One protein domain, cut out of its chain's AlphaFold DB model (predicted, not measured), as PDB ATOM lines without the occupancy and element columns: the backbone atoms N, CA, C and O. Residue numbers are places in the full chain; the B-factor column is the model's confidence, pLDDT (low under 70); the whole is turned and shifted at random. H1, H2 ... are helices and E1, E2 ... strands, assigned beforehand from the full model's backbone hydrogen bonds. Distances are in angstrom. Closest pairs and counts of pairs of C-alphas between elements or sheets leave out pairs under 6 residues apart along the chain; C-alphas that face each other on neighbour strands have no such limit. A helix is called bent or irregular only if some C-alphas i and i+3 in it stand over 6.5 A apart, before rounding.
ATOM      1  N   VAL A  10      36.623  24.555 -38.705       96.12
ATOM      2  CA  VAL A  10      37.707  23.584 -38.501       96.12
ATOM      3  C   VAL A  10      37.455  22.352 -39.366       96.12
ATOM      4  O   VAL A  10      36.317  21.910 -39.511       96.12
ATOM      5  N   LYS A  11      38.501  21.778 -39.967       94.69
ATOM      6  CA  LYS A  11      38.378  20.527 -40.729       94.69
ATOM      7  C   LYS A  11      37.921  19.394 -39.805       94.69
ATOM      8  O   LYS A  11      38.573  19.134 -38.800       94.69
ATOM      9  N   HIS A  12      36.841  18.706 -40.168       93.81
ATOM     10  CA  HIS A  12      36.363  17.524 -39.459       93.81
ATOM     11  C   HIS A  12      36.076  16.419 -40.479       93.81
ATOM     12  O   HIS A  12      35.302  16.606 -41.409       93.81
ATOM     13  N   GLY A  13      36.775  15.290 -40.379       92.69
ATOM     14  CA  GLY A  13      36.676  14.222 -41.375       92.69
ATOM     15  C   GLY A  13      37.023  14.654 -42.812       92.69
ATOM     16  O   GLY A  13      37.724  15.644 -43.055       92.69
ATOM     17  N   LYS A  14      36.554  13.859 -43.782       92.88
ATOM     18  CA  LYS A  14      36.825  14.074 -45.213       92.88
ATOM     19  C   LYS A  14      35.896  15.119 -45.841       92.88
ATOM     20  O   LYS A  14      36.351  15.892 -46.679       92.88
ATOM     21  N   TYR A  15      34.634  15.162 -45.411       93.31
ATOM     22  CA  TYR A  15      33.577  15.935 -46.074       93.31
ATOM     23  C   TYR A  15      32.855  16.937 -45.166       93.31
ATOM     24  O   TYR A  15      31.921  17.584 -45.625       93.31
ATOM     25  N   SER A  16      33.269  17.102 -43.906       92.00
ATOM     26  CA  SER A  16      32.607  18.027 -42.985       92.00
ATOM     27  C   SER A  16      33.552  19.078 -42.398       92.00
ATOM     28  O   SER A  16      34.776  19.130 -42.621       92.00
ATOM     29  N   ARG A  17      32.927  20.035 -41.721       94.38
ATOM     30  CA  ARG A  17      33.573  21.095 -40.960       94.38
ATOM     31  C   ARG A  17      32.903  21.167 -39.597       94.38
ATOM     32  O   ARG A  17      31.707  20.922 -39.492       94.38
ATOM     33  N   ALA A  18      33.681  21.506 -38.579       93.75
ATOM     34  CA  ALA A  18      33.191  21.736 -37.232       93.75
ATOM     35  C   ALA A  18      33.166  23.238 -36.932       93.75
ATOM     36  O   ALA A  18      34.157  23.945 -37.155       93.75
ATOM     37  N   LEU A  19      32.040  23.701 -36.391       93.25
ATOM     38  CA  LEU A  19      31.910  25.009 -35.762       93.25
ATOM     39  C   LEU A  19      32.106  24.836 -34.254       93.25
ATOM     40  O   LEU A  19      31.391  24.075 -33.608       93.25
ATOM     41  N   ILE A  20      33.079  25.539 -33.681       92.81
ATOM     42  CA  ILE A  20      33.393  25.401 -32.256       92.81
ATOM     43  C   ILE A  20      32.518  26.345 -31.435       92.81
ATOM     44  O   ILE A  20      32.690  27.566 -31.495       92.81
ATOM     45  N   LEU A  21      31.614  25.775 -30.639       92.12
ATOM     46  CA  LEU A  21      30.749  26.538 -29.747       92.12
ATOM     47  C   LEU A  21      31.560  27.172 -28.596       92.12
ATOM     48  O   LEU A  21      32.237  26.448 -27.855       92.12
ATOM     49  N   PRO A  22      31.481  28.503 -28.398       91.19
ATOM     50  CA  PRO A  22      32.073  29.198 -27.255       91.19
ATOM     51  C   PRO A  22      31.755  28.532 -25.909       91.19
ATOM     52  O   PRO A  22      30.685  27.957 -25.730       91.19
ATOM     53  N   ALA A  23      32.667  28.636 -24.940       91.25
ATOM     54  CA  ALA A  23      32.457  28.095 -23.593       91.25
ATOM     55  C   ALA A  23      31.287  28.763 -22.848       91.25
ATOM     56  O   ALA A  23      30.649  28.122 -22.028       91.25
ATOM     57  N   ALA A  24      30.982  30.021 -23.176       92.12
ATOM     58  CA  ALA A  24      29.892  30.783 -22.568       92.12
ATOM     59  C   ALA A  24      28.480  30.370 -23.042       92.12
ATOM     60  O   ALA A  24      27.502  30.924 -22.555       92.12
ATOM     61  N   ILE A  25      28.366  29.459 -24.017       92.62
ATOM     62  CA  ILE A  25      27.080  28.931 -24.487       92.62
ATOM     63  C   ILE A  25      26.770  27.649 -23.713       92.62
ATOM     64  O   ILE A  25      27.610  26.750 -23.666       92.62
ATOM     65  N   GLU A  26      25.570  27.566 -23.144       93.75
ATOM     66  CA  GLU A  26      25.041  26.349 -22.526       93.75
ATOM     67  C   GLU A  26      24.751  25.285 -23.592       93.75
ATOM     68  O   GLU A  26      24.236  25.603 -24.663       93.75
ATOM     69  N   LYS A  27      25.136  24.031 -23.329       94.56
ATOM     70  CA  LYS A  27      25.145  22.943 -24.319       94.56
ATOM     71  C   LYS A  27      24.480  21.703 -23.744       94.56
ATOM     72  O   LYS A  27      24.728  21.356 -22.591       94.56
ATOM     73  N   GLY A  28      23.698  21.030 -24.575       95.06
ATOM     74  CA  GLY A  28      23.153  19.708 -24.298       95.06
ATOM     75  C   GLY A  28      24.132  18.602 -24.688       95.06
ATOM     76  O   GLY A  28      25.280  18.854 -25.065       95.06
ATOM     77  N   LYS A  29      23.661  17.353 -24.618       95.69
ATOM     78  CA  LYS A  29      24.408  16.187 -25.115       95.69
ATOM     79  C   LYS A  29      24.577  16.239 -26.638       95.69
ATOM     80  O   LYS A  29      25.617  15.847 -27.158       95.69
ATOM     81  N   GLU A  30      23.549  16.728 -27.323       96.38
ATOM     82  CA  GLU A  30      23.481  16.895 -28.771       96.38
ATOM     83  C   GLU A  30      22.884  18.274 -29.082       96.38
ATOM     84  O   GLU A  30      22.274  18.906 -28.220       96.38
ATOM     85  N   SER A  31      23.104  18.761 -30.301       96.75
ATOM     86  CA  SER A  31      22.538  20.024 -30.777       96.75
ATOM     87  C   SER A  31      21.638  19.755 -31.972       96.75
ATOM     88  O   SER A  31      22.021  19.002 -32.868       96.75
ATOM     89  N   THR A  32      20.487  20.418 -32.016       97.81
ATOM     90  CA  THR A  32      19.620  20.412 -33.197       97.81
ATOM     91  C   THR A  32      20.050  21.535 -34.130       97.81
ATOM     92  O   THR A  32      20.375  22.638 -33.683       97.81
ATOM     93  N   LEU A  33      20.068  21.274 -35.436       97.00
ATOM     94  CA  LEU A  33      20.406  22.279 -36.438       97.00
ATOM     95  C   LEU A  33      19.434  22.241 -37.618       97.00
ATOM     96  O   LEU A  33      19.058  21.173 -38.090       97.00
ATOM     97  N   ALA A  34      19.093  23.422 -38.117       97.75
ATOM     98  CA  ALA A  34      18.416  23.623 -39.388       97.75
ATOM     99  C   ALA A  34      19.281  24.555 -40.236       97.75
ATOM    100  O   ALA A  34      19.800  25.561 -39.737       97.75
ATOM    101  N   ALA A  35      19.501  24.205 -41.501       94.25
ATOM    102  CA  ALA A  35      20.464  24.907 -42.336       94.25
ATOM    103  C   ALA A  35      20.036  24.968 -43.801       94.25
ATOM    104  O   ALA A  35      19.606  23.971 -44.376       94.25
ATOM    105  N   ASN A  36      20.273  26.128 -44.407       87.25
ATOM    106  CA  ASN A  36      20.338  26.339 -45.846       87.25
ATOM    107  C   ASN A  36      21.465  27.349 -46.129       87.25
ATOM    108  O   ASN A  36      22.645  27.012 -46.007       87.25
ATOM    109  N   ARG A  37      21.128  28.613 -46.421       87.88
ATOM    110  CA  ARG A  37      22.110  29.699 -46.555       87.88
ATOM    111  C   ARG A  37      22.420  30.342 -45.203       87.88
ATOM    112  O   ARG A  37      23.565  30.724 -44.962       87.88
ATOM    113  N   LEU A  38      21.424  30.437 -44.321       94.00
ATOM    114  CA  LEU A  38      21.627  30.629 -42.884       94.00
ATOM    115  C   LEU A  38      21.573  29.286 -42.156       94.00
ATOM    116  O   LEU A  38      21.040  28.301 -42.659       94.00
ATOM    117  N   MET A  39      22.134  29.258 -40.951       94.50
ATOM    118  CA  MET A  39      22.059  28.110 -40.058       94.50
ATOM    119  C   MET A  39      21.542  28.576 -38.708       94.50
ATOM    120  O   MET A  39      22.119  29.482 -38.100       94.50
ATOM    121  N   LEU A  40      20.471  27.940 -38.248       95.88
ATOM    122  CA  LEU A  40      19.960  28.080 -36.898       95.88
ATOM    123  C   LEU A  40      20.344  26.826 -36.119       95.88
ATOM    124  O   LEU A  40      20.150  25.705 -36.586       95.88
ATOM    125  N   VAL A  41      20.942  27.024 -34.949       96.25
ATOM    126  CA  VAL A  41      21.420  25.938 -34.094       96.25
ATOM    127  C   VAL A  41      20.804  26.125 -32.722       96.25
ATOM    128  O   VAL A  41      20.923  27.211 -32.152       96.25
ATOM    129  N   ASP A  42      20.200  25.066 -32.197       97.12
ATOM    130  CA  ASP A  42      19.871  24.920 -30.786       97.12
ATOM    131  C   ASP A  42      20.973  24.090 -30.104       97.12
ATOM    132  O   ASP A  42      21.011  22.864 -30.254       97.12
ATOM    133  N   PRO A  43      21.887  24.725 -29.347       96.50
ATOM    134  CA  PRO A  43      22.984  24.031 -28.682       96.50
ATOM    135  C   PRO A  43      22.537  23.024 -27.617       96.50
ATOM    136  O   PRO A  43      23.355  22.202 -27.200       96.50
ATOM    137  N   ARG A  44      21.286  23.111 -27.145       97.12
ATOM    138  CA  ARG A  44      20.738  22.255 -26.086       97.12
ATOM    139  C   ARG A  44      20.025  21.015 -26.626       97.12
ATOM    140  O   ARG A  44      19.909  20.044 -25.883       97.12
ATOM    141  N   GLY A  45      19.627  21.026 -27.900       96.88
ATOM    142  CA  GLY A  45      18.943  19.902 -28.547       96.88
ATOM    143  C   GLY A  45      17.527  19.671 -28.011       96.88
ATOM    144  O   GLY A  45      17.057  18.539 -27.976       96.88
ATOM    145  N   GLU A  46      16.874  20.729 -27.536       97.62
ATOM    146  CA  GLU A  46      15.524  20.700 -26.965       97.62
ATOM    147  C   GLU A  46      14.445  20.867 -28.043       97.62
ATOM    148  O   GLU A  46      13.314  20.423 -27.859       97.62
ATOM    149  N   ILE A  47      14.784  21.517 -29.158       97.62
ATOM    150  CA  ILE A  47      13.866  21.777 -30.272       97.62
ATOM    151  C   ILE A  47      14.013  20.675 -31.326       97.62
ATOM    152  O   ILE A  47      15.130  20.227 -31.605       97.62
ATOM    153  N   SER A  48      12.899  20.244 -31.925       97.94
ATOM    154  CA  SER A  48      12.913  19.259 -33.011       97.94
ATOM    155  C   SER A  48      13.559  19.832 -34.287       97.94
ATOM    156  O   SER A  48      13.475  21.042 -34.533       97.94
ATOM    157  N   PRO A  49      14.220  19.007 -35.121       98.06
ATOM    158  CA  PRO A  49      14.743  19.459 -36.410       98.06
ATOM    159  C   PRO A  49      13.667  20.080 -37.312       98.06
ATOM    160  O   PRO A  49      13.939  21.068 -37.994       98.06
ATOM    161  N   GLU A  50      12.456  19.524 -37.295       98.31
ATOM    162  CA  GLU A  50      11.325  19.945 -38.121       98.31
ATOM    163  C   GLU A  50      10.815  21.331 -37.715       98.31
ATOM    164  O   GLU A  50      10.695  22.208 -38.573       98.31
ATOM    165  N   ASP A  51      10.599  21.568 -36.417       98.19
ATOM    166  CA  ASP A  51      10.152  22.874 -35.915       98.19
ATOM    167  C   ASP A  51      11.220  23.948 -36.150       98.19
ATOM    168  O   ASP A  51      10.913  25.088 -36.509       98.19
ATOM    169  N   LEU A  52      12.498  23.590 -35.969       97.88
ATOM    170  CA  LEU A  52      13.612  24.512 -36.176       97.88
ATOM    171  C   LEU A  52      13.740  24.913 -37.652       97.88
ATOM    172  O   LEU A  52      14.025  26.077 -37.949       97.88
ATOM    173  N   LEU A  53      13.512  23.965 -38.566       98.00
ATOM    174  CA  LEU A  53      13.497  24.214 -40.004       98.00
ATOM    175  C   LEU A  53      12.296  25.068 -40.412       98.00
ATOM    176  O   LEU A  53      12.488  26.088 -41.074       98.00
ATOM    177  N   GLU A  54      11.089  24.716 -39.965       97.81
ATOM    178  CA  GLU A  54       9.885  25.503 -40.241       97.81
ATOM    179  C   GLU A  54      10.060  26.952 -39.769       97.81
ATOM    180  O   GLU A  54       9.722  27.898 -40.487       97.81
ATOM    181  N   PHE A  55      10.636  27.144 -38.579       97.31
ATOM    182  CA  PHE A  55      10.875  28.474 -38.043       97.31
ATOM    183  C   PHE A  55      11.899  29.266 -38.869       97.31
ATOM    184  O   PHE A  55      11.687  30.450 -39.163       97.31
ATOM    185  N   LEU A  56      13.000  28.615 -39.266       97.50
ATOM    186  CA  LEU A  56      14.035  29.209 -40.113       97.50
ATOM    187  C   LEU A  56      13.443  29.697 -41.444       97.50
ATOM    188  O   LEU A  56      13.674  30.846 -41.826       97.50
ATOM    189  N   GLU A  57      12.651  28.860 -42.112       96.31
ATOM    190  CA  GLU A  57      12.092  29.142 -43.437       96.31
ATOM    191  C   GLU A  57      10.955  30.168 -43.407       96.31
ATOM    192  O   GLU A  57      10.886  31.035 -44.278       96.31
ATOM    193  N   LYS A  58      10.062  30.102 -42.413       96.50
ATOM    194  CA  LYS A  58       8.880  30.979 -42.364       96.50
ATOM    195  C   LYS A  58       9.178  32.359 -41.792       96.50
ATOM    196  O   LYS A  58       8.574  33.337 -42.234       96.50
ATOM    197  N   TYR A  59      10.083  32.455 -40.818       95.75
ATOM    198  CA  TYR A  59      10.250  33.685 -40.037       95.75
ATOM    199  C   TYR A  59      11.633  34.311 -40.169       95.75
ATOM    200  O   TYR A  59      11.730  35.534 -40.256       95.75
ATOM    201  N   VAL A  60      12.701  33.511 -40.202       95.12
ATOM    202  CA  VAL A  60      14.068  34.051 -40.161       95.12
ATOM    203  C   VAL A  60      14.561  34.441 -41.550       95.12
ATOM    204  O   VAL A  60      14.867  35.613 -41.773       95.12
ATOM    205  N   GLU A  61      14.650  33.497 -42.491       95.06
ATOM    206  CA  GLU A  61      15.250  33.764 -43.805       95.06
ATOM    207  C   GLU A  61      14.518  34.873 -44.588       95.06
ATOM    208  O   GLU A  61      15.200  35.798 -45.041       95.06
ATOM    209  N   PRO A  62      13.172  34.888 -44.708       94.75
ATOM    210  CA  PRO A  62      12.481  35.909 -45.497       94.75
ATOM    211  C   PRO A  62      12.737  37.330 -44.985       94.75
ATOM    212  O   PRO A  62      13.030  38.241 -45.761       94.75
ATOM    213  N   GLN A  63      12.671  37.516 -43.664       94.75
ATOM    214  CA  GLN A  63      12.874  38.820 -43.034       94.75
ATOM    215  C   GLN A  63      14.343  39.245 -43.095       94.75
ATOM    216  O   GLN A  63      14.650  40.401 -43.394       94.75
ATOM    217  N   PHE A  64      15.261  38.309 -42.848       94.62
ATOM    218  CA  PHE A  64      16.689  38.595 -42.839       94.62
ATOM    219  C   PHE A  64      17.197  39.015 -44.218       94.62
ATOM    220  O   PHE A  64      17.922  40.005 -44.330       94.62
ATOM    221  N   TRP A  65      16.808  38.303 -45.278       93.00
ATOM    222  CA  TRP A  65      17.272  38.617 -46.630       93.00
ATOM    223  C   TRP A  65      16.684  39.920 -47.161       93.00
ATOM    224  O   TRP A  65      17.413  40.699 -47.778       93.00
ATOM    225  N   ALA A  66      15.414  40.211 -46.856       93.12
ATOM    226  CA  ALA A  66      14.826  41.516 -47.146       93.12
ATOM    227  C   ALA A  66      15.635  42.640 -46.478       93.12
ATOM    228  O   ALA A  66      16.002  43.617 -47.127       93.12
ATOM    229  N   TRP A  67      15.994  42.470 -45.205       93.75
ATOM    230  CA  TRP A  67      16.785  43.451 -44.466       93.75
ATOM    231  C   TRP A  67      18.212  43.626 -45.007       93.75
ATOM    232  O   TRP A  67      18.658  44.761 -45.179       93.75
ATOM    233  N   ILE A  68      18.931  42.544 -45.323       93.12
ATOM    234  CA  ILE A  68      20.279  42.638 -45.912       93.12
ATOM    235  C   ILE A  68      20.245  43.404 -47.235       93.12
ATOM    236  O   ILE A  68      21.047  44.319 -47.416       93.12
ATOM    237  N   LYS A  69      19.274  43.114 -48.108       92.94
ATOM    238  CA  LYS A  69      19.125  43.818 -49.386       92.94
ATOM    239  C   LYS A  69      18.928  45.326 -49.197       92.94
ATOM    240  O   LYS A  69      19.581  46.118 -49.867       92.94
ATOM    241  N   THR A  70      18.105  45.741 -48.228       93.81
ATOM    242  CA  THR A  70      17.921  47.180 -47.944       93.81
ATOM    243  C   THR A  70      19.209  47.874 -47.500       93.81
ATOM    244  O   THR A  70      19.404  49.050 -47.789       93.81
ATOM    245  N   LYS A  71      20.114  47.160 -46.818       90.81
ATOM    246  CA  LYS A  71      21.416  47.712 -46.422       90.81
ATOM    247  C   LYS A  71      22.363  47.869 -47.597       90.81
ATOM    248  O   LYS A  71      23.100  48.848 -47.635       90.81
ATOM    249  N   GLU A  72      22.347  46.921 -48.525       87.75
ATOM    250  CA  GLU A  72      23.138  47.001 -49.754       87.75
ATOM    251  C   GLU A  72      22.695  48.214 -50.584       87.75
ATOM    252  O   GLU A  72      23.523  49.048 -50.933       87.75
ATOM    253  N   GLU A  73      21.385  48.406 -50.765       84.69
ATOM    254  CA  GLU A  73      20.819  49.551 -51.499       84.69
ATOM    255  C   GLU A  73      21.092  50.916 -50.835       84.69
ATOM    256  O   GLU A  73      21.158  51.941 -51.515       84.69
ATOM    257  N   GLN A  74      21.247  50.955 -49.509       77.12
ATOM    258  CA  GLN A  74      21.601  52.173 -48.766       77.12
ATOM    259  C   GLN A  74      23.113  52.441 -48.763       77.12
ATOM    260  O   GLN A  74      23.533  53.599 -48.806       77.12
ATOM    261  N   GLY A  75      23.936  51.388 -48.735       63.88
ATOM    262  CA  GLY A  75      25.394  51.485 -48.818       63.88
ATOM    263  C   GLY A  75      25.884  51.930 -50.197       63.88
ATOM    264  O   GLY A  75      26.831  52.706 -50.275       63.88
ATOM    265  N   ASP A  76      25.191  51.527 -51.264       53.47
ATOM    266  CA  ASP A  76      25.535  51.847 -52.661       53.47
ATOM    267  C   ASP A  76      25.145  53.282 -53.086       53.47
ATOM    268  O   ASP A  76      25.500  53.747 -54.161       53.47
ATOM    269  N   ARG A  77      24.437  54.035 -52.227       49.94
ATOM    270  CA  ARG A  77      24.181  55.485 -52.405       49.94
ATOM    271  C   ARG A  77      25.200  56.380 -51.691       49.94
ATOM    272  O   ARG A  77      25.034  57.597 -51.674       49.94
TER     273      ARG A  77
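What this domain is: This is residues 10 to 77 of the 79 residues of an uncharacterized protein of Archaeoglobales archaeon (UniProt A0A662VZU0). A small hairpin, E1 and E2, leads by a long link to a second hairpin, E3 and E4, on which the first arm of a bent helix, H1, packs; residues 66 to 77 stick out. The printed part has 68 residues, mixed helices and strands, with both sheets antiparallel. It is loose, radius of gyration of the C-alphas 15.4 A, spanning 47 by 28 by 27 A.

How they stand to each other: In hairpin E1, residues 10 to 12, and E2, residues 16 to 18, N 18 and O 10 are within hydrogen-bond range, 2.8 A. In hairpin E3, residues 32 to 35, and E4, residues 39 to 42, N 34 and O 40 are, 2.9 A. H1, residues 49 to 75, one helix by hydrogen bonds, is bent: C-alphas 58 and 61 are 7.1 A apart. Its arms H1a, to 58, and H1b, from 61, stand at a steep tilt, 41 degrees; every O i to N i+4 pair in them is within range. The closest C-alphas of E3 and H1a, Ala 34 and Leu 53, are 5.0 A apart.

Where its parts are: E1 begins at C-alpha 10 (37.707, 23.584, -38.501). H1a measures 14.2 A; H1b, 21.0 A, ends at C-alpha 75 (25.394, 51.485, -48.818).

The domain as a whole: The printed part has no cut. Residues 75 to 77 have pLDDT under 70.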